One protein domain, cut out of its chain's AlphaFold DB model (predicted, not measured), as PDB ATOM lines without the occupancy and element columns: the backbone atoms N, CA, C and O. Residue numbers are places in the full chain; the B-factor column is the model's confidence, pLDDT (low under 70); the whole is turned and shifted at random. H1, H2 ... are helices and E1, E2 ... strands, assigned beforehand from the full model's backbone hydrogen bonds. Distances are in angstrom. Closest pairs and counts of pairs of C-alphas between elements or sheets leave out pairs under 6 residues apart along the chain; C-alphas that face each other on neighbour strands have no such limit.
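This is residues 31 to 222 of the 228 residues of an uncharacterized protein of Verrucomicrobia bacterium LW23 (UniProt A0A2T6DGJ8). One large, twisted sheet of nine antiparallel strands, in the order E4 E5 E6 E7 E3 E2 E1 E9 E10, makes the body, with short helices H1 and H3 over one face and H2 over the opposite face near E5 and E6. The hairpin of E9 and E10 extends the sheet past E1, and H4 and the small strand E8 follow H3. The printed part has 192 residues with four named helices and ten named strands, along the chain H1 E1 E2 E3 H2 E4 E5 E6 E7 H3 H4 E8 E9 E10, and its class is mixed. It is compact, with a radius of gyration of the C-alphas of 18.0 A and spans of 59 by 45 by 28 A.

Start at inner strand E7, residues 148 to 156, antiparallel to E3, residues 87 to 97; N 92 and O 153 are within hydrogen-bond range at 2.8 A. Next come E2, residues 67 to 77, with N 72 and O 93 at 2.9 A, and E1, residues 51 to 61, with N 57 and O 71 at 2.9 A. On the other side of E7 find E6, residues 137 to 144, with N 140 and O 152 at 2.8 A, then E5, residues 126 to 132, with N 131 and O 139 at 2.8 A, and edge strand E4, residues 118 to 123, with N 121 and O 128 at 2.9 A. E1 E2 E3 and E4 E5 E6 E7 are meanders, each strand the antiparallel neighbour of the one before. E9, residues 199 to 207, is staggered: its residues 205 to 207 pair with E1, N 58 and O 206 at 2.9 A, and 199 to 205 with edge strand E10, residues 215 to 221, N 203 and O 217 at 2.8 A. H3, residues 170 to 176, is on the sheet, the closest C-alphas to E7 being Ala 171 and Ala 152, 5.1 A. On the same face, H1, residues 37 to 41, has a height of 6.5 A over the sheet; its Pro 37 and Ala 58 of E1 have C-alphas 4.9 A apart, their closest. H2, residues 102 to 109, is on the opposite face at a height of 9.7 A; its closest C-alphas to E5 are Phe 108 and Pro 127, 6.8 A. H4, residues 180 to 187, is on the sheet and close but not clearly touching H1, the closest C-alphas being Leu 183 and Ile 40, 7.4 A. E8, residues 192 to 194, pairs with no named strand. In each of the four helices every O i to N i+4 pair is within hydrogen-bond range.

Find C-alpha 37 at (-18.584, -3.202, 18.678), where H1 begins, and C-alpha 221 at (-9.552, 7.106, 31.098), where E10 ends. E2 spans 33.1 A, E3 30.6 A and E1 27.7 A, with a bend of 52 degrees at residue 54.

The C-alphas of Arg 81 and Lys 197 are farthest apart, 59.9 A. The printed part has no cut, and the E7 to H3 link is long. Look for pLDDT under 70 at residues 79 to 84, 111 to 117, 159 to 164, 195 to 199 and 219 to 222.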
ATOM      1  N   ALA A  31      -7.440  -7.480  32.534       74.50
ATOM      2  CA  ALA A  31      -8.624  -7.479  31.688       74.50
ATOM      3  C   ALA A  31      -8.260  -7.880  30.261       74.50
ATOM      4  O   ALA A  31      -7.181  -7.565  29.757       74.50
ATOM      5  N   VAL A  32      -9.179  -8.548  29.571       83.94
ATOM      6  CA  VAL A  32      -9.061  -8.722  28.122       83.94
ATOM      7  C   VAL A  32      -9.629  -7.480  27.444       83.94
ATOM      8  O   VAL A  32     -10.759  -7.091  27.731       83.94
ATOM      9  N   VAL A  33      -8.866  -6.879  26.526       84.50
ATOM     10  CA  VAL A  33      -9.334  -5.755  25.702       84.50
ATOM     11  C   VAL A  33     -10.631  -6.164  25.011       84.50
ATOM     12  O   VAL A  33     -10.654  -7.205  24.332       84.50
ATOM     13  N   PRO A  34     -11.705  -5.376  25.167       86.06
ATOM     14  CA  PRO A  34     -12.975  -5.734  24.585       86.06
ATOM     15  C   PRO A  34     -12.892  -5.647  23.059       86.06
ATOM     16  O   PRO A  34     -12.111  -4.890  22.476       86.06
ATOM     17  N   LEU A  35     -13.667  -6.496  22.397       91.19
ATOM     18  CA  LEU A  35     -13.733  -6.520  20.941       91.19
ATOM     19  C   LEU A  35     -14.376  -5.257  20.392       91.19
ATOM     20  O   LEU A  35     -15.196  -4.630  21.057       91.19
ATOM     21  N   ARG A  36     -14.108  -4.944  19.120       91.44
ATOM     22  CA  ARG A  36     -14.784  -3.803  18.501       91.44
ATOM     23  C   ARG A  36     -16.293  -4.056  18.453       91.44
ATOM     24  O   ARG A  36     -16.705  -5.179  18.131       91.44
ATOM     25  N   PRO A  37     -17.135  -3.030  18.653       93.75
ATOM     26  CA  PRO A  37     -18.584  -3.202  18.678       93.75
ATOM     27  C   PRO A  37     -19.147  -3.862  17.412       93.75
ATOM     28  O   PRO A  37     -19.997  -4.749  17.495       93.75
ATOM     29  N   THR A  38     -18.610  -3.500  16.242       94.00
ATOM     30  CA  THR A  38     -18.969  -4.102  14.946       94.00
ATOM     31  C   THR A  38     -18.703  -5.603  14.865       94.00
ATOM     32  O   THR A  38     -19.396  -6.301  14.129       94.00
ATOM     33  N   GLU A  39     -17.709  -6.126  15.583       94.06
ATOM     34  CA  GLU A  39     -17.373  -7.552  15.558       94.06
ATOM     35  C   GLU A  39     -18.362  -8.365  16.389       94.06
ATOM     36  O   GLU A  39     -18.811  -9.420  15.945       94.06
ATOM     37  N   ILE A  40     -18.755  -7.846  17.556       94.75
ATOM     38  CA  ILE A  40     -19.762  -8.476  18.419       94.75
ATOM     39  C   ILE A  40     -21.128  -8.452  17.733       94.75
ATOM     40  O   ILE A  40     -21.846  -9.445  17.757       94.75
ATOM     41  N   LEU A  41     -21.479  -7.348  17.072       96.38
ATOM     42  CA  LEU A  41     -22.779  -7.183  16.419       96.38
ATOM     43  C   LEU A  41     -23.061  -8.259  15.353       96.38
ATOM     44  O   LEU A  41     -24.210  -8.658  15.169       96.38
ATOM     45  N   ARG A  42     -22.016  -8.791  14.706       96.75
ATOM     46  CA  ARG A  42     -22.130  -9.856  13.695       96.75
ATOM     47  C   ARG A  42     -22.609 -11.192  14.257       96.75
ATOM     48  O   ARG A  42     -23.171 -11.966  13.494       96.75
ATOM     49  N   SER A  43     -22.403 -11.461  15.549       96.75
ATOM     50  CA  SER A  43     -22.871 -12.709  16.166       96.75
ATOM     51  C   SER A  43     -24.354 -12.682  16.536       96.75
ATOM     52  O   SER A  43     -24.943 -13.724  16.816       96.75
ATOM     53  N   MET A  44     -24.969 -11.497  16.548       97.94
ATOM     54  CA  MET A  44     -26.337 -11.300  17.019       97.94
ATOM     55  C   MET A  44     -27.362 -11.986  16.098       97.94
ATOM     56  O   MET A  44     -27.182 -11.989  14.872       97.94
ATOM     57  N   PRO A  45     -28.484 -12.494  16.643       96.75
ATOM     58  CA  PRO A  45     -29.515 -13.168  15.870       96.75
ATOM     59  C   PRO A  45     -30.167 -12.199  14.890       96.75
ATOM     60  O   PRO A  45     -30.317 -11.003  15.169       96.75
ATOM     61  N   LYS A  46     -30.564 -12.721  13.733       95.31
ATOM     62  CA  LYS A  46     -31.403 -12.002  12.769       95.31
ATOM     63  C   LYS A  46     -32.874 -12.055  13.200       95.31
ATOM     64  O   LYS A  46     -33.217 -12.663  14.212       95.31
ATOM     65  N   GLU A  47     -33.733 -11.408  12.425       93.12
ATOM     66  CA  GLU A  47     -35.185 -11.481  12.596       93.12
ATOM     67  C   GLU A  47     -35.677 -12.937  12.547       93.12
ATOM     68  O   GLU A  47     -35.280 -13.716  11.680       93.12
ATOM     69  N   GLY A  48     -36.525 -13.307  13.511       87.25
ATOM     70  CA  GLY A  48     -37.281 -14.558  13.487       87.25
ATOM     71  C   GLY A  48     -38.629 -14.381  12.791       87.25
ATOM     72  O   GLY A  48     -39.062 -13.261  12.539       87.25
ATOM     73  N   GLU A  49     -39.331 -15.481  12.520       88.25
ATOM     74  CA  GLU A  49     -40.657 -15.432  11.895       88.25
ATOM     75  C   GLU A  49     -41.633 -14.540  12.685       88.25
ATOM     76  O   GLU A  49     -41.800 -14.701  13.894       88.25
ATOM     77  N   GLY A  50     -42.243 -13.565  12.004       88.38
ATOM     78  CA  GLY A  50     -43.171 -12.591  12.595       88.38
ATOM     79  C   GLY A  50     -42.520 -11.476  13.425       88.38
ATOM     80  O   GLY A  50     -43.187 -10.495  13.749       88.38
ATOM     81  N   TRP A  51     -41.229 -11.578  13.746       93.31
ATOM     82  CA  TRP A  51     -40.505 -10.562  14.504       93.31
ATOM     83  C   TRP A  51     -39.856  -9.549  13.572       93.31
ATOM     84  O   TRP A  51     -39.119  -9.911  12.661       93.31
ATOM     85  N   ARG A  52     -40.056  -8.267  13.860       95.25
ATOM     86  CA  ARG A  52     -39.414  -7.161  13.155       95.25
ATOM     87  C   ARG A  52     -38.385  -6.500  14.050       95.25
ATOM     88  O   ARG A  52     -38.685  -6.146  15.190       95.25
ATOM     89  N   MET A  53     -37.182  -6.296  13.540       97.06
ATOM     90  CA  MET A  53     -36.122  -5.596  14.246       97.06
ATOM     91  C   MET A  53     -36.404  -4.090  14.260       97.06
ATOM     92  O   MET A  53     -36.753  -3.481  13.249       97.06
ATOM     93  N   THR A  54     -36.262  -3.474  15.429       96.94
ATOM     94  CA  THR A  54     -36.443  -2.026  15.633       96.94
ATOM     95  C   THR A  54     -35.153  -1.325  16.026       96.94
ATOM     96  O   THR A  54     -35.014  -0.130  15.784       96.94
ATOM     97  N   THR A  55     -34.214  -2.066  16.616       97.75
ATOM     98  CA  THR A  55     -32.900  -1.564  17.026       97.75
ATOM     99  C   THR A  55     -31.844  -2.589  16.638       97.75
ATOM    100  O   THR A  55     -32.034  -3.773  16.901       97.75
ATOM    101  N   SER A  56     -30.721  -2.135  16.082       98.25
ATOM    102  CA  SER A  56     -29.490  -2.921  15.983       98.25
ATOM    103  C   SER A  56     -28.303  -1.994  16.188       98.25
ATOM    104  O   SER A  56     -27.942  -1.224  15.298       98.25
ATOM    105  N   THR A  57     -27.755  -2.000  17.400       98.31
ATOM    106  CA  THR A  57     -26.676  -1.094  17.793       98.31
ATOM    107  C   THR A  57     -25.566  -1.832  18.516       98.31
ATOM    108  O   THR A  57     -25.787  -2.864  19.153       98.31
ATOM    109  N   ALA A  58     -24.357  -1.291  18.452       97.69
ATOM    110  CA  ALA A  58     -23.255  -1.735  19.288       97.69
ATOM    111  C   ALA A  58     -22.396  -0.549  19.712       97.69
ATOM    112  O   ALA A  58     -22.249   0.407  18.958       97.69
ATOM    113  N   GLN A  59     -21.832  -0.605  20.913       96.38
ATOM    114  CA  GLN A  59     -20.969   0.452  21.419       96.38
ATOM    115  C   GLN A  59     -19.913  -0.063  22.386       96.38
ATOM    116  O   GLN A  59     -20.135  -1.058  23.082       96.38
ATOM    117  N   ASP A  60     -18.806   0.660  22.482       92.75
ATOM    118  CA  ASP A  60     -17.902   0.518  23.617       92.75
ATOM    119  C   ASP A  60     -18.534   1.163  24.856       92.75
ATOM    120  O   ASP A  60     -19.217   2.188  24.783       92.75
ATOM    121  N   VAL A  61     -18.348   0.523  26.004       88.25
ATOM    122  CA  VAL A  61     -18.852   0.971  27.299       88.25
ATOM    123  C   VAL A  61     -17.647   1.394  28.136       88.25
ATOM    124  O   VAL A  61     -16.957   0.524  28.678       88.25
ATOM    125  N   PRO A  62     -17.377   2.708  28.227       75.44
ATOM    126  CA  PRO A  62     -16.312   3.229  29.068       75.44
ATOM    127  C   PRO A  62     -16.651   2.986  30.542       75.44
ATOM    128  O   PRO A  62     -17.654   3.486  31.045       75.44
ATOM    129  N   ASP A  63     -15.842   2.178  31.217       77.50
ATOM    130  CA  ASP A  63     -15.960   1.846  32.639       77.50
ATOM    131  C   ASP A  63     -14.563   1.471  33.168       77.50
ATOM    132  O   ASP A  63     -13.642   1.281  32.368       77.50
ATOM    133  N   ALA A  64     -14.401   1.325  34.487       74.94
ATOM    134  CA  ALA A  64     -13.147   0.875  35.108       74.94
ATOM    135  C   ALA A  64     -12.671  -0.475  34.540       74.94
ATOM    136  O   ALA A  64     -11.475  -0.730  34.426       74.94
ATOM    137  N   TRP A  65     -13.624  -1.307  34.112       80.94
ATOM    138  CA  TRP A  65     -13.377  -2.489  33.301       80.94
ATOM    139  C   TRP A  65     -13.924  -2.267  31.886       80.94
ATOM    140  O   TRP A  65     -15.149  -2.281  31.704       80.94
ATOM    141  N   PRO A  66     -13.064  -2.056  30.874       82.38
ATOM    142  CA  PRO A  66     -13.508  -1.804  29.509       82.38
ATOM    143  C   PRO A  66     -14.367  -2.950  28.974       82.38
ATOM    144  O   PRO A  66     -14.013  -4.126  29.082       82.38
ATOM    145  N   ARG A  67     -15.512  -2.606  28.383       91.00
ATOM    146  CA  ARG A  67     -16.468  -3.566  27.816       91.00
ATOM    147  C   ARG A  67     -16.971  -3.065  26.478       91.00
ATOM    148  O   ARG A  67     -16.987  -1.863  26.236       91.00
ATOM    149  N   SER A  68     -17.507  -3.971  25.674       94.62
ATOM    150  CA  SER A  68     -18.254  -3.606  24.469       94.62
ATOM    151  C   SER A  68     -19.574  -4.355  24.448       94.62
ATOM    152  O   SER A  68     -19.664  -5.513  24.862       94.62
ATOM    153  N   LYS A  69     -20.630  -3.671  24.019       97.25
ATOM    154  CA  LYS A  69     -22.008  -4.154  24.084       97.25
ATOM    155  C   LYS A  69     -22.654  -4.062  22.711       97.25
ATOM    156  O   LYS A  69     -22.693  -2.983  22.134       97.25
ATOM    157  N   ALA A  70     -23.248  -5.153  22.249       98.31
ATOM    158  CA  ALA A  70     -24.194  -5.175  21.138       98.31
ATOM    159  C   ALA A  70     -25.623  -5.378  21.662       98.31
ATOM    160  O   ALA A  70     -25.836  -6.058  22.670       98.31
ATOM    161  N   GLN A  71     -26.610  -4.791  20.990       98.50
ATOM    162  CA  GLN A  71     -28.027  -4.904  21.320       98.50
ATOM    163  C   GLN A  71     -28.872  -4.959  20.048       98.50
ATOM    164  O   GLN A  71     -28.710  -4.139  19.145       98.50
ATOM    165  N   ARG A  72     -29.830  -5.886  20.023       98.56
ATOM    166  CA  ARG A  72     -30.936  -5.886  19.070       98.56
ATOM    167  C   ARG A  72     -32.263  -5.901  19.809       98.56
ATOM    168  O   ARG A  72     -32.436  -6.667  20.756       98.56
ATOM    169  N   ASP A  73     -33.178  -5.050  19.365       98.31
ATOM    170  CA  ASP A  73     -34.558  -5.028  19.840       98.31
ATOM    171  C   ASP A  73     -35.474  -5.463  18.699       98.31
ATOM    172  O   ASP A  73     -35.296  -5.033  17.556       98.31
ATOM    173  N   PHE A  74     -36.461  -6.288  19.023       97.56
ATOM    174  CA  PHE A  74     -37.450  -6.817  18.099       97.56
ATOM    175  C   PHE A  74     -38.855  -6.634  18.661       97.56
ATOM    176  O   PHE A  74     -39.071  -6.668  19.877       97.56
ATOM    177  N   VAL A  75     -39.822  -6.499  17.764       95.19
ATOM    178  CA  VAL A  75     -41.249  -6.462  18.078       95.19
ATOM    179  C   VAL A  75     -41.968  -7.562  17.317       95.19
ATOM    180  O   VAL A  75     -41.670  -7.814  16.152       95.19
ATOM    181  N   LEU A  76     -42.915  -8.209  17.983       92.06
ATOM    182  CA  LEU A  76     -43.873  -9.110  17.361       92.06
ATOM    183  C   LEU A  76     -45.196  -8.361  17.239       92.06
ATOM    184  O   LEU A  76     -45.714  -7.845  18.235       92.06
ATOM    185  N   GLU A  77     -45.730  -8.291  16.028       87.75
ATOM    186  CA  GLU A  77     -46.989  -7.612  15.720       87.75
ATOM    187  C   GLU A  77     -48.071  -8.648  15.392       87.75
ATOM    188  O   GLU A  77     -47.811  -9.650  14.724       87.75
ATOM    189  N   ALA A  78     -49.296  -8.425  15.868       79.75
ATOM    190  CA  ALA A  78     -50.445  -9.212  15.434       79.75
ATOM    191  C   ALA A  78     -50.699  -8.964  13.940       79.75
ATOM    192  O   ALA A  78     -50.619  -7.821  13.480       79.75
ATOM    193  N   GLN A  79     -51.038 -10.016  13.183       68.25
ATOM    194  CA  GLN A  79     -51.371  -9.849  11.768       68.25
ATOM    195  C   GLN A  79     -52.506  -8.822  11.593       68.25
ATOM    196  O   GLN A  79     -53.462  -8.823  12.377       68.25
ATOM    197  N   PRO A  80     -52.428  -7.949  10.574       57.41
ATOM    198  CA  PRO A  80     -53.313  -6.802  10.444       57.41
ATOM    199  C   PRO A  80     -54.705  -7.252   9.990       57.41
ATOM    200  O   PRO A  80     -55.032  -7.215   8.809       57.41
ATOM    201  N   ARG A  81     -55.558  -7.677  10.926       56.44
ATOM    202  CA  ARG A  81     -57.009  -7.757  10.680       56.44
ATOM    203  C   ARG A  81     -57.689  -6.399  10.855       56.44
ATOM    204  O   ARG A  81     -58.737  -6.162  10.269       56.44
ATOM    205  N   THR A  82     -57.063  -5.493  11.599       53.66
ATOM    206  CA  THR A  82     -57.523  -4.121  11.830       53.66
ATOM    207  C   THR A  82     -56.307  -3.207  11.924       53.66
ATOM    208  O   THR A  82     -55.397  -3.469  12.702       53.66
ATOM    209  N   ASN A  83     -56.275  -2.151  11.116       57.31
ATOM    210  CA  ASN A  83     -55.281  -1.080  11.208       57.31
ATOM    211  C   ASN A  83     -55.589  -0.249  12.477       57.31
ATOM    212  O   ASN A  83     -56.765   0.090  12.650       57.31
ATOM    213  N   PRO A  84     -54.630   0.108  13.361       65.50
ATOM    214  CA  PRO A  84     -53.169  -0.058  13.293       65.50
ATOM    215  C   PRO A  84     -52.627  -1.411  13.791       65.50
ATOM    216  O   PRO A  84     -53.248  -2.075  14.619       65.50
ATOM    217  N   ALA A  85     -51.427  -1.783  13.318       72.31
ATOM    218  CA  ALA A  85     -50.689  -2.965  13.775       72.31
ATOM    219  C   ALA A  85     -50.477  -2.937  15.299       72.31
ATOM    220  O   ALA A  85     -49.999  -1.951  15.864       72.31
ATOM    221  N   VAL A  86     -50.847  -4.028  15.971       83.69
ATOM    222  CA  VAL A  86     -50.801  -4.134  17.433       83.69
ATOM    223  C   VAL A  86     -49.560  -4.922  17.837       83.69
ATOM    224  O   VAL A  86     -49.446  -6.099  17.509       83.69
ATOM    225  N   VAL A  87     -48.641  -4.294  18.578       87.81
ATOM    226  CA  VAL A  87     -47.478  -4.987  19.159       87.81
ATOM    227  C   VAL A  87     -47.945  -5.882  20.306       87.81
ATOM    228  O   VAL A  87     -48.545  -5.397  21.268       87.81
ATOM    229  N   ILE A  88     -47.650  -7.177  20.217       91.00
ATOM    230  CA  ILE A  88     -48.057  -8.184  21.209       91.00
ATOM    231  C   ILE A  88     -46.903  -8.631  22.104       91.00
ATOM    232  O   ILE A  88     -47.140  -9.027  23.245       91.00
ATOM    233  N   ALA A  89     -45.659  -8.525  21.630       93.69
ATOM    234  CA  ALA A  89     -44.472  -8.809  22.426       93.69
ATOM    235  C   ALA A  89     -43.259  -7.993  21.960       93.69
ATOM    236  O   ALA A  89     -43.167  -7.579  20.802       93.69
ATOM    237  N   LYS A  90     -42.312  -7.793  22.873       96.38
ATOM    238  CA  LYS A  90     -40.992  -7.209  22.624       96.38
ATOM    239  C   LYS A  90     -39.917  -8.201  23.036       96.38
ATOM    240  O   LYS A  90     -40.057  -8.878  24.052       96.38
ATOM    241  N   MET A  91     -38.835  -8.252  22.271       97.88
ATOM    242  CA  MET A  91     -37.644  -9.040  22.573       97.88
ATOM    243  C   MET A  91     -36.429  -8.126  22.523       97.88
ATOM    244  O   MET A  91     -36.238  -7.399  21.554       97.88
ATOM    245  N   ARG A  92     -35.585  -8.187  23.546       98.56
ATOM    246  CA  ARG A  92     -34.273  -7.541  23.567       98.56
ATOM    247  C   ARG A  92     -33.208  -8.603  23.737       98.56
ATOM    248  O   ARG A  92     -33.208  -9.297  24.748       98.56
ATOM    249  N   VAL A  93     -32.275  -8.667  22.799       98.56
ATOM    250  CA  VAL A  93     -31.071  -9.491  22.905       98.56
ATOM    251  C   VAL A  93     -29.874  -8.564  23.049       98.56
ATOM    252  O   VAL A  93     -29.756  -7.577  22.326       98.56
ATOM    253  N   THR A  94     -28.976  -8.862  23.981       98.50
ATOM    254  CA  THR A  94     -27.713  -8.145  24.152       98.50
ATOM    255  C   THR A  94     -26.561  -9.118  24.294       98.50
ATOM    256  O   THR A  94     -26.690 -10.110  25.009       98.50
ATOM    257  N   VAL A  95     -25.416  -8.782  23.713       98.31
ATOM    258  CA  VAL A  95     -24.140  -9.442  23.996       98.31
ATOM    259  C   VAL A  95     -23.206  -8.414  24.591       98.31
ATOM    260  O   VAL A  95     -23.004  -7.345  24.018       98.31
ATOM    261  N   LEU A  96     -22.640  -8.741  25.741       97.19
ATOM    262  CA  LEU A  96     -21.630  -7.945  26.413       97.19
ATOM    263  C   LEU A  96     -20.317  -8.727  26.403       97.19
ATOM    264  O   LEU A  96     -20.248  -9.806  26.991       97.19
ATOM    265  N   ASP A  97     -19.280  -8.191  25.765       95.56
ATOM    266  CA  ASP A  97     -17.912  -8.637  26.018       95.56
ATOM    267  C   ASP A  97     -17.497  -8.099  27.382       95.56
ATOM    268  O   ASP A  97     -17.320  -6.895  27.574       95.56
ATOM    269  N   THR A  98     -17.418  -9.002  28.350       91.69
ATOM    270  CA  THR A  98     -17.105  -8.661  29.735       91.69
ATOM    271  C   THR A  98     -15.613  -8.476  29.953       91.69
ATOM    272  O   THR A  98     -15.226  -8.190  31.078       91.69
ATOM    273  N   GLY A  99     -14.762  -8.715  28.948       87.75
ATOM    274  CA  GLY A  99     -13.310  -8.711  29.125       87.75
ATOM    275  C   GLY A  99     -12.833  -9.713  30.185       87.75
ATOM    276  O   GLY A  99     -11.790  -9.489  30.790       87.75
ATOM    277  N   CYS A 100     -13.612 -10.773  30.440       87.62
ATOM    278  CA  CYS A 100     -13.414 -11.751  31.517       87.62
ATOM    279  C   CYS A 100     -13.541 -11.173  32.945       87.62
ATOM    280  O   CYS A 100     -12.861 -11.641  33.854       87.62
ATOM    281  N   HIS A 101     -14.411 -10.179  33.158       88.94
ATOM    282  CA  HIS A 101     -14.606  -9.535  34.466       88.94
ATOM    283  C   HIS A 101     -14.879 -10.554  35.600       88.94
ATOM    284  O   HIS A 101     -15.900 -11.260  35.537       88.94
ATOM    285  N   PRO A 102     -14.083 -10.575  36.692       85.31
ATOM    286  CA  PRO A 102     -14.187 -11.568  37.769       85.31
ATOM    287  C   PRO A 102     -15.581 -11.672  38.388       85.31
ATOM    288  O   PRO A 102     -16.123 -12.764  38.522       85.31
ATOM    289  N   GLY A 103     -16.228 -10.535  38.670       85.88
ATOM    290  CA  GLY A 103     -17.600 -10.507  39.194       85.88
ATOM    291  C   GLY A 103     -18.643 -11.168  38.279       85.88
ATOM    292  O   GLY A 103     -19.606 -11.754  38.771       85.88
ATOM    293  N   THR A 104     -18.448 -11.146  36.952       86.75
ATOM    294  CA  THR A 104     -19.333 -11.898  36.050       86.75
ATOM    295  C   THR A 104     -19.043 -13.390  36.149       86.75
ATOM    296  O   THR A 104     -19.983 -14.169  36.255       86.75
ATOM    297  N   LEU A 105     -17.772 -13.794  36.165       88.38
ATOM    298  CA  LEU A 105     -17.380 -15.203  36.276       88.38
ATOM    299  C   LEU A 105     -17.860 -15.830  37.587       88.38
ATOM    300  O   LEU A 105     -18.497 -16.881  37.561       88.38
ATOM    301  N   ALA A 106     -17.640 -15.148  38.712       86.19
ATOM    302  CA  ALA A 106     -18.064 -15.594  40.037       86.19
ATOM    303  C   ALA A 106     -19.577 -15.865  40.090       86.19
ATOM    304  O   ALA A 106     -20.004 -16.912  40.575       86.19
ATOM    305  N   ARG A 107     -20.385 -14.981  39.483       87.19
ATOM    306  CA  ARG A 107     -21.847 -15.128  39.402       87.19
ATOM    307  C   ARG A 107     -22.292 -16.418  38.702       87.19
ATOM    308  O   ARG A 107     -23.328 -16.961  39.066       87.19
ATOM    309  N   PHE A 108     -21.558 -16.891  37.694       89.75
ATOM    310  CA  PHE A 108     -21.877 -18.142  36.987       89.75
ATOM    311  C   PHE A 108     -21.171 -19.369  37.577       89.75
ATOM    312  O   PHE A 108     -21.627 -20.487  37.345       89.75
ATOM    313  N   ALA A 109     -20.098 -19.180  38.348       85.75
ATOM    314  CA  ALA A 109     -19.410 -20.254  39.060       85.75
ATOM    315  C   ALA A 109     -20.194 -20.734  40.292       85.75
ATOM    316  O   ALA A 109     -20.203 -21.933  40.569       85.75
ATOM    317  N   ASN A 110     -20.878 -19.826  41.000       79.50
ATOM    318  CA  ASN A 110     -21.690 -20.158  42.172       79.50
ATOM    319  C   ASN A 110     -23.178 -19.796  41.974       79.50
ATOM    320  O   ASN A 110     -23.648 -18.765  42.459       79.50
ATOM    321  N   PRO A 111     -23.955 -20.635  41.266       67.62
ATOM    322  CA  PRO A 111     -25.362 -20.361  40.979       67.62
ATOM    323  C   PRO A 111     -26.261 -20.357  42.229       67.62
ATOM    324  O   PRO A 111     -27.361 -19.812  42.172       67.62
ATOM    325  N   ALA A 112     -25.812 -20.946  43.346       64.25
ATOM    326  CA  ALA A 112     -26.593 -21.081  44.578       64.25
ATOM    327  C   ALA A 112     -26.718 -19.772  45.382       64.25
ATOM    328  O   ALA A 112     -27.671 -19.614  46.138       64.25
ATOM    329  N   GLU A 113     -25.798 -18.821  45.199       55.69
ATOM    330  CA  GLU A 113     -25.808 -17.516  45.889       55.69
ATOM    331  C   GLU A 113     -26.616 -16.440  45.144       55.69
ATOM    332  O   GLU A 113     -26.790 -15.319  45.622       55.69
ATOM    333  N   ALA A 114     -27.135 -16.760  43.959       54.03
ATOM    334  CA  ALA A 114     -27.788 -15.799  43.087       54.03
ATOM    335  C   ALA A 114     -29.293 -15.645  43.394       54.03
ATOM    336  O   ALA A 114     -30.108 -16.070  42.591       54.03
ATOM    337  N   ASP A 115     -29.617 -14.997  44.516       53.41
ATOM    338  CA  ASP A 115     -30.821 -14.195  44.844       53.41
ATOM    339  C   ASP A 115     -32.234 -14.657  44.369       53.41
ATOM    340  O   ASP A 115     -32.487 -14.999  43.211       53.41
ATOM    341  N   GLY A 116     -33.210 -14.586  45.283       58.00
ATOM    342  CA  GLY A 116     -34.534 -15.231  45.228       58.00
ATOM    343  C   GLY A 116     -35.324 -15.085  43.917       58.00
ATOM    344  O   GLY A 116     -35.975 -14.070  43.669       58.00
ATOM    345  N   GLY A 117     -35.330 -16.148  43.101       69.88
ATOM    346  CA  GLY A 117     -36.166 -16.269  41.895       69.88
ATOM    347  C   GLY A 117     -35.413 -16.533  40.585       69.88
ATOM    348  O   GLY A 117     -36.031 -16.487  39.518       69.88
ATOM    349  N   ARG A 118     -34.099 -16.787  40.633       84.12
ATOM    350  CA  ARG A 118     -33.318 -17.271  39.484       84.12
ATOM    351  C   ARG A 118     -33.273 -18.795  39.454       84.12
ATOM    352  O   ARG A 118     -32.993 -19.444  40.453       84.12
ATOM    353  N   GLU A 119     -33.502 -19.354  38.280       89.38
ATOM    354  CA  GLU A 119     -33.368 -20.776  37.992       89.38
ATOM    355  C   GLU A 119     -32.113 -20.998  37.149       89.38
ATOM    356  O   GLU A 119     -31.932 -20.352  36.113       89.38
ATOM    357  N   SER A 120     -31.237 -21.904  37.585       91.00
ATOM    358  CA  SER A 120     -30.081 -22.311  36.788       91.00
ATOM    359  C   SER A 120     -30.519 -23.295  35.705       91.00
ATOM    360  O   SER A 120     -31.169 -24.298  35.991       91.00
ATOM    361  N   ILE A 121     -30.158 -22.999  34.460       93.00
ATOM    362  CA  ILE A 121     -30.463 -23.805  33.276       93.00
ATOM    363  C   ILE A 121     -29.206 -23.945  32.404       93.00
ATOM    364  O   ILE A 121     -28.152 -23.368  32.690       93.00
ATOM    365  N   ARG A 122     -29.309 -24.704  31.309       93.38
ATOM    366  CA  ARG A 122     -28.282 -24.770  30.261       93.38
ATOM    367  C   ARG A 122     -28.892 -24.465  28.902       93.38
ATOM    368  O   ARG A 122     -29.976 -24.954  28.608       93.38
ATOM    369  N   ILE A 123     -28.179 -23.693  28.086       93.81
ATOM    370  CA  ILE A 123     -28.586 -23.328  26.719       93.81
ATOM    371  C   ILE A 123     -27.405 -23.601  25.802       93.81
ATOM    372  O   ILE A 123     -26.347 -23.023  26.017       93.81
ATOM    373  N   ALA A 124     -27.545 -24.504  24.829       89.69
ATOM    374  CA  ALA A 124     -26.440 -24.948  23.966       89.69
ATOM    375  C   ALA A 124     -25.126 -25.235  24.742       89.69
ATOM    376  O   ALA A 124     -24.044 -24.794  24.369       89.69
ATOM    377  N   SER A 125     -25.230 -25.959  25.865       89.00
ATOM    378  CA  SER A 125     -24.131 -26.264  26.808       89.00
ATOM    379  C   SER A 125     -23.544 -25.078  27.591       89.00
ATOM    380  O   SER A 125     -22.651 -25.280  28.414       89.00
ATOM    381  N   MET A 126     -24.064 -23.864  27.416       94.75
ATOM    382  CA  MET A 126     -23.670 -22.681  28.184       94.75
ATOM    383  C   MET A 126     -24.338 -22.678  29.564       94.75
ATOM    384  O   MET A 126     -25.540 -22.964  29.647       94.75
ATOM    385  N   PRO A 127     -23.621 -22.322  30.647       94.88
ATOM    386  CA  PRO A 127     -24.255 -22.025  31.926       94.88
ATOM    387  C   PRO A 127     -25.151 -20.792  31.780       94.88
ATOM    388  O   PRO A 127     -24.723 -19.747  31.278       94.88
ATOM    389  N   ALA A 128     -26.404 -20.915  32.212       95.50
ATOM    390  CA  ALA A 128     -27.395 -19.863  32.063       95.50
ATOM    391  C   ALA A 128     -28.315 -19.744  33.285       95.50
ATOM    392  O   ALA A 128     -28.502 -20.678  34.064       95.50
ATOM    393  N   PHE A 129     -28.906 -18.564  33.431       94.19
ATOM    394  CA  PHE A 129     -29.889 -18.233  34.448       94.19
ATOM    395  C   PHE A 129     -31.161 -17.741  33.786       94.19
ATOM    396  O   PHE A 129     -31.125 -16.807  32.984       94.19
ATOM    397  N   ARG A 130     -32.290 -18.320  34.174       93.94
ATOM    398  CA  ARG A 130     -33.624 -17.837  33.834       93.94
ATOM    399  C   ARG A 130     -34.219 -17.127  35.040       93.94
ATOM    400  O   ARG A 130     -34.177 -17.635  36.156       93.94
ATOM    401  N   ARG A 131     -34.801 -15.951  34.823       93.12
ATOM    402  CA  ARG A 131     -35.568 -15.222  35.835       93.12
ATOM    403  C   ARG A 131     -36.894 -14.776  35.251       93.12
ATOM    404  O   ARG A 131     -36.934 -13.964  34.325       93.12
ATOM    405  N   LYS A 132     -37.982 -15.236  35.857       91.94
ATOM    406  CA  LYS A 132     -39.310 -14.676  35.619       91.94
ATOM    407  C   LYS A 132     -39.426 -13.370  36.406       91.94
ATOM    408  O   LYS A 132     -39.355 -13.381  37.629       91.94
ATOM    409  N   ILE A 133     -39.532 -12.241  35.707       91.81
ATOM    410  CA  ILE A 133     -39.653 -10.910  36.329       91.81
ATOM    411  C   ILE A 133     -41.117 -10.632  36.683       91.81
ATOM    412  O   ILE A 133     -41.404 -10.070  37.734       91.81
ATOM    413  N   SER A 134     -42.046 -11.056  35.824       91.06
ATOM    414  CA  SER A 134     -43.491 -10.959  36.045       91.06
ATOM    415  C   SER A 134     -44.220 -12.090  35.310       91.06
ATOM    416  O   SER A 134     -43.595 -12.943  34.679       91.06
ATOM    417  N   ALA A 135     -45.555 -12.116  35.348       88.31
ATOM    418  CA  ALA A 135     -46.343 -13.051  34.537       88.31
ATOM    419  C   ALA A 135     -46.104 -12.899  33.020       88.31
ATOM    420  O   ALA A 135     -46.330 -13.848  32.277       88.31
ATOM    421  N   GLN A 136     -45.633 -11.730  32.585       92.56
ATOM    422  CA  GLN A 136     -45.483 -11.337  31.184       92.56
ATOM    423  C   GLN A 136     -44.031 -11.060  30.785       92.56
ATOM    424  O   GLN A 136     -43.768 -10.760  29.626       92.56
ATOM    425  N   GLN A 137     -43.086 -11.134  31.722       94.88
ATOM    426  CA  GLN A 137     -41.703 -10.763  31.465       94.88
ATOM    427  C   GLN A 137     -40.736 -11.823  31.977       94.88
ATOM    428  O   GLN A 137     -40.786 -12.235  33.140       94.88
ATOM    429  N   GLU A 138     -39.806 -12.208  31.116       95.50
ATOM    430  CA  GLU A 138     -38.735 -13.152  31.408       95.50
ATOM    431  C   GLU A 138     -37.403 -12.585  30.928       95.50
ATOM    432  O   GLU A 138     -37.312 -11.953  29.875       95.50
ATOM    433  N   LYS A 139     -36.360 -12.834  31.717       96.56
ATOM    434  CA  LYS A 139     -34.972 -12.556  31.372       96.56
ATOM    435  C   LYS A 139     -34.172 -13.848  31.455       96.56
ATOM    436  O   LYS A 139     -34.269 -14.571  32.445       96.56
ATOM    437  N   VAL A 140     -33.346 -14.091  30.449       97.25
ATOM    438  CA  VAL A 140     -32.380 -15.186  30.418       97.25
ATOM    439  C   VAL A 140     -30.990 -14.602  30.212       97.25
ATOM    440  O   VAL A 140     -30.796 -13.750  29.350       97.25
ATOM    441  N   GLU A 141     -30.029 -15.031  31.021       97.06
ATOM    442  CA  GLU A 141     -28.620 -14.638  30.945       97.06
ATOM    443  C   GLU A 141     -27.766 -15.895  30.764       97.06
ATOM    444  O   GLU A 141     -27.841 -16.790  31.595       97.06
ATOM    445  N   ALA A 142     -26.942 -15.966  29.723       97.19
ATOM    446  CA  ALA A 142     -26.017 -17.067  29.465       97.19
ATOM    447  C   ALA A 142     -24.581 -16.544  29.393       97.19
ATOM    448  O   ALA A 142     -24.334 -15.483  28.813       97.19
ATOM    449  N   LEU A 143     -23.635 -17.280  29.973       97.00
ATOM    450  CA  LEU A 143     -22.209 -16.972  29.868       97.00
ATOM    451  C   LEU A 143     -21.558 -17.907  28.850       97.00
ATOM    452  O   LEU A 143     -21.560 -19.123  29.024       97.00
ATOM    453  N   TYR A 144     -20.970 -17.323  27.811       96.62
ATOM    454  CA  TYR A 144     -20.273 -18.047  26.756       96.62
ATOM    455  C   TYR A 144     -18.764 -17.784  26.813       96.62
ATOM    456  O   TYR A 144     -18.331 -16.636  26.961       96.62
ATOM    457  N   GLU A 145     -17.964 -18.850  26.706       94.19
ATOM    458  CA  GLU A 145     -16.489 -18.803  26.670       94.19
ATOM    459  C   GLU A 145     -15.847 -18.018  27.834       94.19
ATOM    460  O   GLU A 145     -14.776 -17.430  27.682       94.19
ATOM    461  N   ASN A 146     -16.516 -17.959  28.996       92.81
ATOM    462  CA  ASN A 146     -16.106 -17.148  30.154       92.81
ATOM    463  C   ASN A 146     -15.793 -15.680  29.796       92.81
ATOM    464  O   ASN A 146     -14.951 -15.038  30.420       92.81
ATOM    465  N   ARG A 147     -16.449 -15.143  28.762       93.69
ATOM    466  CA  ARG A 147     -16.153 -13.807  28.234       93.69
ATOM    467  C   ARG A 147     -17.407 -13.061  27.823       93.69
ATOM    468  O   ARG A 147     -17.558 -11.892  28.173       93.69
ATOM    469  N   PHE A 148     -18.307 -13.715  27.103       96.69
ATOM    470  CA  PHE A 148     -19.485 -13.061  26.555       96.69
ATOM    471  C   PHE A 148     -20.696 -13.336  27.429       96.69
ATOM    472  O   PHE A 148     -21.122 -14.480  27.574       96.69
ATOM    473  N   LEU A 149     -21.272 -12.279  27.992       97.44
ATOM    474  CA  LEU A 149     -22.565 -12.351  28.650       97.44
ATOM    475  C   LEU A 149     -23.653 -12.075  27.614       97.44
ATOM    476  O   LEU A 149     -23.811 -10.947  27.144       97.44
ATOM    477  N   ILE A 150     -24.415 -13.107  27.281       98.38
ATOM    478  CA  ILE A 150     -25.564 -13.032  26.385       98.38
ATOM    479  C   ILE A 150     -26.808 -12.873  27.253       98.38
ATOM    480  O   ILE A 150     -27.009 -13.619  28.205       98.38
ATOM    481  N   THR A 151     -27.641 -11.880  26.970       98.25
ATOM    482  CA  THR A 151     -28.902 -11.661  27.686       98.25
ATOM    483  C   THR A 151     -30.037 -11.549  26.689       98.25
ATOM    484  O   THR A 151     -29.953 -10.751  25.761       98.25
ATOM    485  N   ALA A 152     -31.112 -12.290  26.915       98.31
ATOM    486  CA  ALA A 152     -32.374 -12.130  26.213       98.31
ATOM    487  C   ALA A 152     -33.459 -11.727  27.215       98.31
ATOM    488  O   ALA A 152     -33.509 -12.225  28.338       98.31
ATOM    489  N   THR A 153     -34.313 -10.779  26.852       98.06
ATOM    490  CA  THR A 153     -35.451 -10.347  27.668       98.06
ATOM    491  C   THR A 153     -36.681 -10.252  26.790       98.06
ATOM    492  O   THR A 153     -36.681  -9.494  25.822       98.06
ATOM    493  N   VAL A 154     -37.725 -10.993  27.151       97.06
ATOM    494  CA  VAL A 154     -39.038 -10.919  26.509       97.06
ATOM    495  C   VAL A 154     -40.020 -10.187  27.412       97.06
ATOM    496  O   VAL A 154     -40.033 -10.399  28.625       97.06
ATOM    497  N   GLU A 155     -40.845  -9.338  26.812       95.94
ATOM    498  CA  GLU A 155     -41.979  -8.665  27.443       95.94
ATOM    499  C   GLU A 155     -43.231  -8.902  26.588       95.94
ATOM    500  O   GLU A 155     -43.293  -8.487  25.430       95.94
ATOM    501  N   ILE A 156     -44.227  -9.583  27.148       93.31
ATOM    502  CA  ILE A 156     -45.513  -9.882  26.515       93.31
ATOM    503  C   ILE A 156     -46.489  -8.760  26.876       93.31
ATOM    504  O   ILE A 156     -46.830  -8.578  28.039       93.31
ATOM    505  N   LEU A 157     -46.960  -8.010  25.883       89.69
ATOM    506  CA  LEU A 157     -47.777  -6.811  26.105       89.69
ATOM    507  C   LEU A 157     -49.277  -7.100  26.084       89.69
ATOM    508  O   LEU A 157     -50.039  -6.446  26.794       89.69
ATOM    509  N   LYS A 158     -49.717  -8.055  25.256       75.88
ATOM    510  CA  LYS A 158     -51.135  -8.395  25.100       75.88
ATOM    511  C   LYS A 158     -51.338  -9.887  24.847       75.88
ATOM    512  O   LYS A 158     -51.057 -10.352  23.744       75.88
ATOM    513  N   PRO A 159     -51.887 -10.630  25.814       61.12
ATOM    514  CA  PRO A 159     -52.450 -11.946  25.566       61.12
ATOM    515  C   PRO A 159     -53.917 -11.794  25.119       61.12
ATOM    516  O   PRO A 159     -54.822 -12.194  25.843       61.12
ATOM    517  N   ASP A 160     -54.201 -11.144  23.984       55.00
ATOM    518  CA  ASP A 160     -55.592 -11.077  23.503       55.00
ATOM    519  C   ASP A 160     -56.039 -12.451  22.976       55.00
ATOM    520  O   ASP A 160     -55.271 -13.150  22.311       55.00
ATOM    521  N   ALA A 161     -57.301 -12.810  23.244       54.78
ATOM    522  CA  ALA A 161     -57.915 -14.142  23.109       54.78
ATOM    523  C   ALA A 161     -57.971 -14.760  21.687       54.78
ATOM    524  O   ALA A 161     -58.702 -15.719  21.451       54.78
ATOM    525  N   GLY A 162     -57.205 -14.235  20.732       58.38
ATOM    526  CA  GLY A 162     -57.118 -14.746  19.362       58.38
ATOM    527  C   GLY A 162     -55.747 -14.605  18.700       58.38
ATOM    528  O   GLY A 162     -55.610 -15.009  17.549       58.38
ATOM    529  N   THR A 163     -54.737 -14.054  19.386       63.25
ATOM    530  CA  THR A 163     -53.362 -13.982  18.863       63.25
ATOM    531  C   THR A 163     -52.450 -14.798  19.765       63.25
ATOM    532  O   THR A 163     -52.376 -14.538  20.963       63.25
ATOM    533  N   ALA A 164     -51.761 -15.791  19.202       65.50
ATOM    534  CA  ALA A 164     -50.791 -16.577  19.952       65.50
ATOM    535  C   ALA A 164     -49.625 -15.666  20.375       65.50
ATOM    536  O   ALA A 164     -48.774 -15.308  19.562       65.50
ATOM    537  N   ALA A 165     -49.613 -15.251  21.642       70.81
ATOM    538  CA  ALA A 165     -48.441 -14.634  22.241       70.81
ATOM    539  C   ALA A 165     -47.351 -15.706  22.413       70.81
ATOM    540  O   ALA A 165     -47.675 -16.863  22.704       70.81
ATOM    541  N   PRO A 166     -46.066 -15.354  22.256       81.25
ATOM    542  CA  PRO A 166     -44.992 -16.290  22.533       81.25
ATOM    543  C   PRO A 166     -45.036 -16.680  24.015       81.25
ATOM    544  O   PRO A 166     -45.321 -15.849  24.880       81.25
ATOM    545  N   GLY A 167     -44.764 -17.950  24.307       81.94
ATOM    546  CA  GLY A 167     -44.645 -18.419  25.682       81.94
ATOM    547  C   GLY A 167     -43.423 -17.825  26.390       81.94
ATOM    548  O   GLY A 167     -42.448 -17.412  25.756       81.94
ATOM    549  N   LEU A 168     -43.456 -17.835  27.726       78.56
ATOM    550  CA  LEU A 168     -42.233 -17.712  28.522       78.56
ATOM    551  C   LEU A 168     -41.345 -18.922  28.184       78.56
ATOM    552  O   LEU A 168     -41.833 -20.051  28.167       78.56
ATOM    553  N   GLY A 169     -40.085 -18.685  27.836       88.00
ATOM    554  CA  GLY A 169     -39.183 -19.659  27.215       88.00
ATOM    555  C   GLY A 169     -38.577 -19.152  25.908       88.00
ATOM    556  O   GLY A 169     -37.423 -19.464  25.613       88.00
ATOM    557  N   VAL A 170     -39.283 -18.280  25.178       93.81
ATOM    558  CA  VAL A 170     -38.788 -17.729  23.906       93.81
ATOM    559  C   VAL A 170     -37.466 -16.969  24.081       93.81
ATOM    560  O   VAL A 170     -36.639 -16.956  23.178       93.81
ATOM    561  N   ALA A 171     -37.197 -16.375  25.250       95.75
ATOM    562  CA  ALA A 171     -35.918 -15.710  25.500       95.75
ATOM    563  C   ALA A 171     -34.721 -16.675  25.407       95.75
ATOM    564  O   ALA A 171     -33.679 -16.291  24.880       95.75
ATOM    565  N   ALA A 172     -34.869 -17.926  25.854       96.12
ATOM    566  CA  ALA A 172     -33.817 -18.932  25.717       96.12
ATOM    567  C   ALA A 172     -33.586 -19.311  24.243       96.12
ATOM    568  O   ALA A 172     -32.442 -19.340  23.797       96.12
ATOM    569  N   GLU A 173     -34.657 -19.484  23.462       95.56
ATOM    570  CA  GLU A 173     -34.577 -19.794  22.024       95.56
ATOM    571  C   GLU A 173     -33.830 -18.710  21.233       95.56
ATOM    572  O   GLU A 173     -33.099 -18.994  20.287       95.56
ATOM    573  N   TRP A 174     -33.983 -17.438  21.612       96.56
ATOM    574  CA  TRP A 174     -33.256 -16.342  20.969       96.56
ATOM    575  C   TRP A 174     -31.754 -16.360  21.258       96.56
ATOM    576  O   TRP A 174     -30.975 -15.927  20.408       96.56
ATOM    577  N   ILE A 175     -31.338 -16.882  22.413       97.00
ATOM    578  CA  ILE A 175     -29.919 -17.111  22.712       97.00
ATOM    579  C   ILE A 175     -29.371 -18.245  21.836       97.00
ATOM    580  O   ILE A 175     -28.243 -18.146  21.363       97.00
ATOM    581  N   GLU A 176     -30.158 -19.283  21.548       95.50
ATOM    582  CA  GLU A 176     -29.740 -20.385  20.661       95.50
ATOM    583  C   GLU A 176     -29.574 -19.956  19.197       95.50
ATOM    584  O   GLU A 176     -28.809 -20.568  18.457       95.50
ATOM    585  N   LYS A 177     -30.240 -18.873  18.781       95.88
ATOM    586  CA  LYS A 177     -30.113 -18.283  17.435       95.88
ATOM    587  C   LYS A 177     -28.856 -17.429  17.241       95.88
ATOM    588  O   LYS A 177     -28.645 -16.909  16.144       95.88
ATOM    589  N   MET A 178     -28.057 -17.228  18.287       96.62
ATOM    590  CA  MET A 178     -26.768 -16.543  18.196       96.62
ATOM    591  C   MET A 178     -25.810 -17.317  17.285       96.62
ATOM    592  O   MET A 178     -25.717 -18.541  17.366       96.62
ATOM    593  N   ASP A 179     -25.016 -16.609  16.482       96.62
ATOM    594  CA  ASP A 179     -23.887 -17.222  15.779       96.62
ATOM    595  C   ASP A 179     -22.719 -17.396  16.762       96.62
ATOM    596  O   ASP A 179     -21.829 -16.546  16.903       96.62
ATOM    597  N   LEU A 180     -22.768 -18.502  17.507       95.44
ATOM    598  CA  LEU A 180     -21.754 -18.829  18.505       95.44
ATOM    599  C   LEU A 180     -20.389 -19.091  17.867       95.44
ATOM    600  O   LEU A 180     -19.388 -18.807  18.513       95.44
ATOM    601  N   ALA A 181     -20.324 -19.539  16.607       95.19
ATOM    602  CA  ALA A 181     -19.058 -19.772  15.912       95.19
ATOM    603  C   ALA A 181     -18.280 -18.465  15.706       95.19
ATOM    604  O   ALA A 181     -17.060 -18.428  15.905       95.19
ATOM    605  N   ILE A 182     -18.982 -17.367  15.393       95.31
ATOM    606  CA  ILE A 182     -18.381 -16.031  15.409       95.31
ATOM    607  C   ILE A 182     -17.823 -15.745  16.804       95.31
ATOM    608  O   ILE A 182     -16.636 -15.444  16.917       95.31
ATOM    609  N   LEU A 183     -18.603 -15.906  17.876       94.06
ATOM    610  CA  LEU A 183     -18.108 -15.651  19.238       94.06
ATOM    611  C   LEU A 183     -16.916 -16.542  19.629       94.06
ATOM    612  O   LEU A 183     -15.982 -16.030  20.245       94.06
ATOM    613  N   THR A 184     -16.885 -17.819  19.235       94.69
ATOM    614  CA  THR A 184     -15.731 -18.713  19.444       94.69
ATOM    615  C   THR A 184     -14.495 -18.175  18.732       94.69
ATOM    616  O   THR A 184     -13.417 -18.078  19.316       94.69
ATOM    617  N   SER A 185     -14.636 -17.775  17.463       94.00
ATOM    618  CA  SER A 185     -13.515 -17.222  16.696       94.00
ATOM    619  C   SER A 185     -12.954 -15.966  17.365       94.00
ATOM    620  O   SER A 185     -11.739 -15.794  17.475       94.00
ATOM    621  N   LEU A 186     -13.835 -15.115  17.893       91.44
ATOM    622  CA  LEU A 186     -13.451 -13.884  18.556       91.44
ATOM    623  C   LEU A 186     -12.860 -14.129  19.957       91.44
ATOM    624  O   LEU A 186     -11.956 -13.391  20.352       91.44
ATOM    625  N   SER A 187     -13.324 -15.150  20.691       88.62
ATOM    626  CA  SER A 187     -12.860 -15.480  22.050       88.62
ATOM    627  C   SER A 187     -11.371 -15.826  22.088       88.62
ATOM    628  O   SER A 187     -10.689 -15.470  23.052       88.62
ATOM    629  N   SER A 188     -10.861 -16.444  21.017       86.81
ATOM    630  CA  SER A 188      -9.444 -16.789  20.837       86.81
ATOM    631  C   SER A 188      -8.514 -15.568  20.811       86.81
ATOM    632  O   SER A 188      -7.337 -15.667  21.154       86.81
ATOM    633  N   ARG A 189      -9.041 -14.388  20.459       83.19
ATOM    634  CA  ARG A 189      -8.282 -13.137  20.381       83.19
ATOM    635  C   ARG A 189      -8.279 -12.475  21.753       83.19
ATOM    636  O   ARG A 189      -9.145 -11.653  22.068       83.19
ATOM    637  N   LYS A 190      -7.324 -12.871  22.589       82.06
ATOM    638  CA  LYS A 190      -7.123 -12.300  23.924       82.06
ATOM    639  C   LYS A 190      -5.896 -11.403  23.911       82.06
ATOM    640  O   LYS A 190      -4.772 -11.876  23.782       82.06
ATOM    641  N   VAL A 191      -6.131 -10.105  24.043       80.44
ATOM    642  CA  VAL A 191      -5.087  -9.130  24.359       80.44
ATOM    643  C   VAL A 191      -5.329  -8.718  25.796       80.44
ATOM    644  O   VAL A 191      -6.383  -8.163  26.093       80.44
ATOM    645  N   TYR A 192      -4.393  -9.034  26.681       80.56
ATOM    646  CA  TYR A 192      -4.495  -8.654  28.082       80.56
ATOM    647  C   TYR A 192      -3.986  -7.232  28.270       80.56
ATOM    648  O   TYR A 192      -2.946  -6.851  27.723       80.56
ATOM    649  N   VAL A 193      -4.728  -6.451  29.039       73.81
ATOM    650  CA  VAL A 193      -4.345  -5.115  29.463       73.81
ATOM    651  C   VAL A 193      -4.339  -5.038  30.972       73.81
ATOM    652  O   VAL A 193      -5.225  -5.533  31.664       73.81
ATOM    653  N   ASP A 194      -3.300  -4.377  31.449       73.06
ATOM    654  CA  ASP A 194      -3.201  -3.916  32.816       73.06
ATOM    655  C   ASP A 194      -4.195  -2.764  33.002       73.06
ATOM    656  O   ASP A 194      -3.985  -1.680  32.442       73.06
ATOM    657  N   VAL A 195      -5.290  -3.021  33.727       68.88
ATOM    658  CA  VAL A 195      -6.327  -2.011  33.994       68.88
ATOM    659  C   VAL A 195      -5.830  -0.907  34.920       68.88
ATOM    660  O   VAL A 195      -6.464   0.128  35.001       68.88
ATOM    661  N   THR A 196      -4.681  -1.064  35.580       67.62
ATOM    662  CA  THR A 196      -4.163  -0.073  36.540       67.62
ATOM    663  C   THR A 196      -3.484   1.136  35.890       67.62
ATOM    664  O   THR A 196      -3.051   2.052  36.586       67.62
ATOM    665  N   LYS A 197      -3.349   1.151  34.559       68.56
ATOM    666  CA  LYS A 197      -2.621   2.189  33.817       68.56
ATOM    667  C   LYS A 197      -3.567   3.039  32.982       68.56
ATOM    668  O   LYS A 197      -4.430   2.494  32.297       68.56
ATOM    669  N   ASP A 198      -3.313   4.347  32.948       63.00
ATOM    670  CA  ASP A 198      -4.008   5.282  32.063       63.00
ATOM    671  C   ASP A 198      -3.877   4.850  30.601       63.00
ATOM    672  O   ASP A 198      -2.781   4.573  30.091       63.00
ATOM    673  N   ARG A 199      -5.012   4.786  29.904       67.38
ATOM    674  CA  ARG A 199      -5.074   4.371  28.499       67.38
ATOM    675  C   ARG A 199      -6.030   5.271  27.734       67.38
ATOM    676  O   ARG A 199      -7.117   5.612  28.196       67.38
ATOM    677  N   ALA A 200      -5.632   5.603  26.513       71.38
ATOM    678  CA  ALA A 200      -6.560   6.072  25.499       71.38
ATOM    679  C   ALA A 200      -7.150   4.858  24.772       71.38
ATOM    680  O   ALA A 200      -6.415   3.983  24.308       71.38
ATOM    681  N   MET A 201      -8.470   4.819  24.657       74.50
ATOM    682  CA  MET A 201      -9.221   3.844  23.880       74.50
ATOM    683  C   MET A 201     -10.067   4.583  22.849       74.50
ATOM    684  O   MET A 201     -10.689   5.603  23.133       74.50
ATOM    685  N   THR A 202     -10.100   4.073  21.624       81.94
ATOM    686  CA  THR A 202     -11.095   4.521  20.651       81.94
ATOM    687  C   THR A 202     -12.441   3.924  21.038       81.94
ATOM    688  O   THR A 202     -12.558   2.708  21.115       81.94
ATOM    689  N   VAL A 203     -13.427   4.784  21.275       87.31
ATOM    690  CA  VAL A 203     -14.819   4.423  21.531       87.31
ATOM    691  C   VAL A 203     -15.581   4.529  20.220       87.31
ATOM    692  O   VAL A 203     -15.518   5.535  19.508       87.31
ATOM    693  N   GLU A 204     -16.299   3.474  19.888       93.44
ATOM    694  CA  GLU A 204     -17.112   3.363  18.691       93.44
ATOM    695  C   GLU A 204     -18.578   3.173  19.085       93.44
ATOM    696  O   GLU A 204     -18.898   2.447  20.025       93.44
ATOM    697  N   PHE A 205     -19.475   3.833  18.356       95.69
ATOM    698  CA  PHE A 205     -20.912   3.591  18.379       95.69
ATOM    699  C   PHE A 205     -21.367   3.257  16.959       95.69
ATOM    700  O   PHE A 205     -21.075   3.979  16.005       95.69
ATOM    701  N   VAL A 206     -22.112   2.170  16.828       96.88
ATOM    702  CA  VAL A 206     -22.596   1.615  15.567       96.88
ATOM    703  C   VAL A 206     -24.112   1.524  15.643       96.88
ATOM    704  O   VAL A 206     -24.645   0.939  16.585       96.88
ATOM    705  N   ASP A 207     -24.801   2.058  14.638       97.56
ATOM    706  CA  ASP A 207     -26.239   1.866  14.415       97.56
ATOM    707  C   ASP A 207     -26.425   1.261  13.017       97.56
ATOM    708  O   ASP A 207     -26.273   1.948  12.006       97.56
ATOM    709  N   GLU A 208     -26.701  -0.047  12.956       96.06
ATOM    710  CA  GLU A 208     -26.874  -0.785  11.693       96.06
ATOM    711  C   GLU A 208     -28.134  -0.348  10.934       96.06
ATOM    712  O   GLU A 208     -28.173  -0.450   9.710       96.06
ATOM    713  N   ILE A 209     -29.155   0.154  11.639       95.44
ATOM    714  CA  ILE A 209     -30.420   0.593  11.031       95.44
ATOM    715  C   ILE A 209     -30.290   2.025  10.510       95.44
ATOM    716  O   ILE A 209     -30.787   2.347   9.432       95.44
ATOM    717  N   ASN A 210     -29.588   2.889  11.247       95.19
ATOM    718  CA  ASN A 210     -29.346   4.279  10.874       95.19
ATOM    719  C   ASN A 210     -27.842   4.591  10.851       95.19
ATOM    720  O   ASN A 210     -27.353   5.288  11.745       95.19
ATOM    721  N   PRO A 211     -27.099   4.193   9.798       94.81
ATOM    722  CA  PRO A 211     -25.641   4.336   9.754       94.81
ATOM    723  C   PRO A 211     -25.130   5.762   9.986       94.81
ATOM    724  O   PRO A 211     -24.057   5.940  10.552       94.81
ATOM    725  N   LYS A 212     -25.923   6.784   9.628       95.12
ATOM    726  CA  LYS A 212     -25.618   8.208   9.871       95.12
ATOM    727  C   LYS A 212     -25.488   8.580  11.357       95.12
ATOM    728  O   LYS A 212     -24.944   9.634  11.656       95.12
ATOM    729  N   ARG A 213     -26.019   7.760  12.271       94.50
ATOM    730  CA  ARG A 213     -25.896   7.942  13.728       94.50
ATOM    731  C   ARG A 213     -24.641   7.290  14.301       94.50
ATOM    732  O   ARG A 213     -24.331   7.540  15.461       94.50
ATOM    733  N   SER A 214     -23.945   6.465  13.517       94.06
ATOM    734  CA  SER A 214     -22.694   5.841  13.943       94.06
ATOM    735  C   SER A 214     -21.628   6.909  14.165       94.06
ATOM    736  O   SER A 214     -21.555   7.897  13.433       94.06
ATOM    737  N   SER A 215     -20.799   6.721  15.181       93.44
ATOM    738  CA  SER A 215     -19.765   7.676  15.557       93.44
ATOM    739  C   SER A 215     -18.530   6.962  16.086       93.44
ATOM    740  O   SER A 215     -18.568   5.801  16.494       93.44
ATOM    741  N   ARG A 216     -17.401   7.663  16.044       91.62
ATOM    742  CA  ARG A 216     -16.138   7.197  16.602       91.62
ATOM    743  C   ARG A 216     -15.430   8.374  17.251       91.62
ATOM    744  O   ARG A 216     -15.288   9.424  16.628       91.62
ATOM    745  N   SER A 217     -14.979   8.190  18.480       84.00
ATOM    746  CA  SER A 217     -14.230   9.180  19.249       84.00
ATOM    747  C   SER A 217     -13.078   8.511  19.991       84.00
ATOM    748  O   SER A 217     -13.033   7.293  20.141       84.00
ATOM    749  N   THR A 218     -12.105   9.299  20.436       81.31
ATOM    750  CA  THR A 218     -11.048   8.812  21.330       81.31
ATOM    751  C   THR A 218     -11.402   9.223  22.747       81.31
ATOM    752  O   THR A 218     -11.714  10.388  22.991       81.31
ATOM    753  N   TRP A 219     -11.352   8.273  23.671       68.88
ATOM    754  CA  TRP A 219     -11.612   8.488  25.084       68.88
ATOM    755  C   TRP A 219     -10.393   8.069  25.896       68.88
ATOM    756  O   TRP A 219      -9.882   6.964  25.731       68.88
ATOM    757  N   THR A 220      -9.912   8.955  26.760       68.44
ATOM    758  CA  THR A 220      -8.834   8.647  27.703       68.44
ATOM    759  C   THR A 220      -9.453   8.452  29.069       68.44
ATOM    760  O   THR A 220     -10.235   9.297  29.502       68.44
ATOM    761  N   PHE A 221      -9.101   7.362  29.740       64.50
ATOM    762  CA  PHE A 221      -9.552   7.106  31.098       64.50
ATOM    763  C   PHE A 221      -8.381   6.879  32.034       64.50
ATOM    764  O   PHE A 221      -7.392   6.243  31.665       64.50
ATOM    765  N   ALA A 222      -8.542   7.423  33.235       59.25
ATOM    766  CA  ALA A 222      -7.732   7.095  34.387       59.25
ATOM    767  C   ALA A 222      -8.497   6.060  35.208       59.25
ATOM    768  O   ALA A 222      -9.686   6.241  35.483       59.25
TER     769      ALA A 222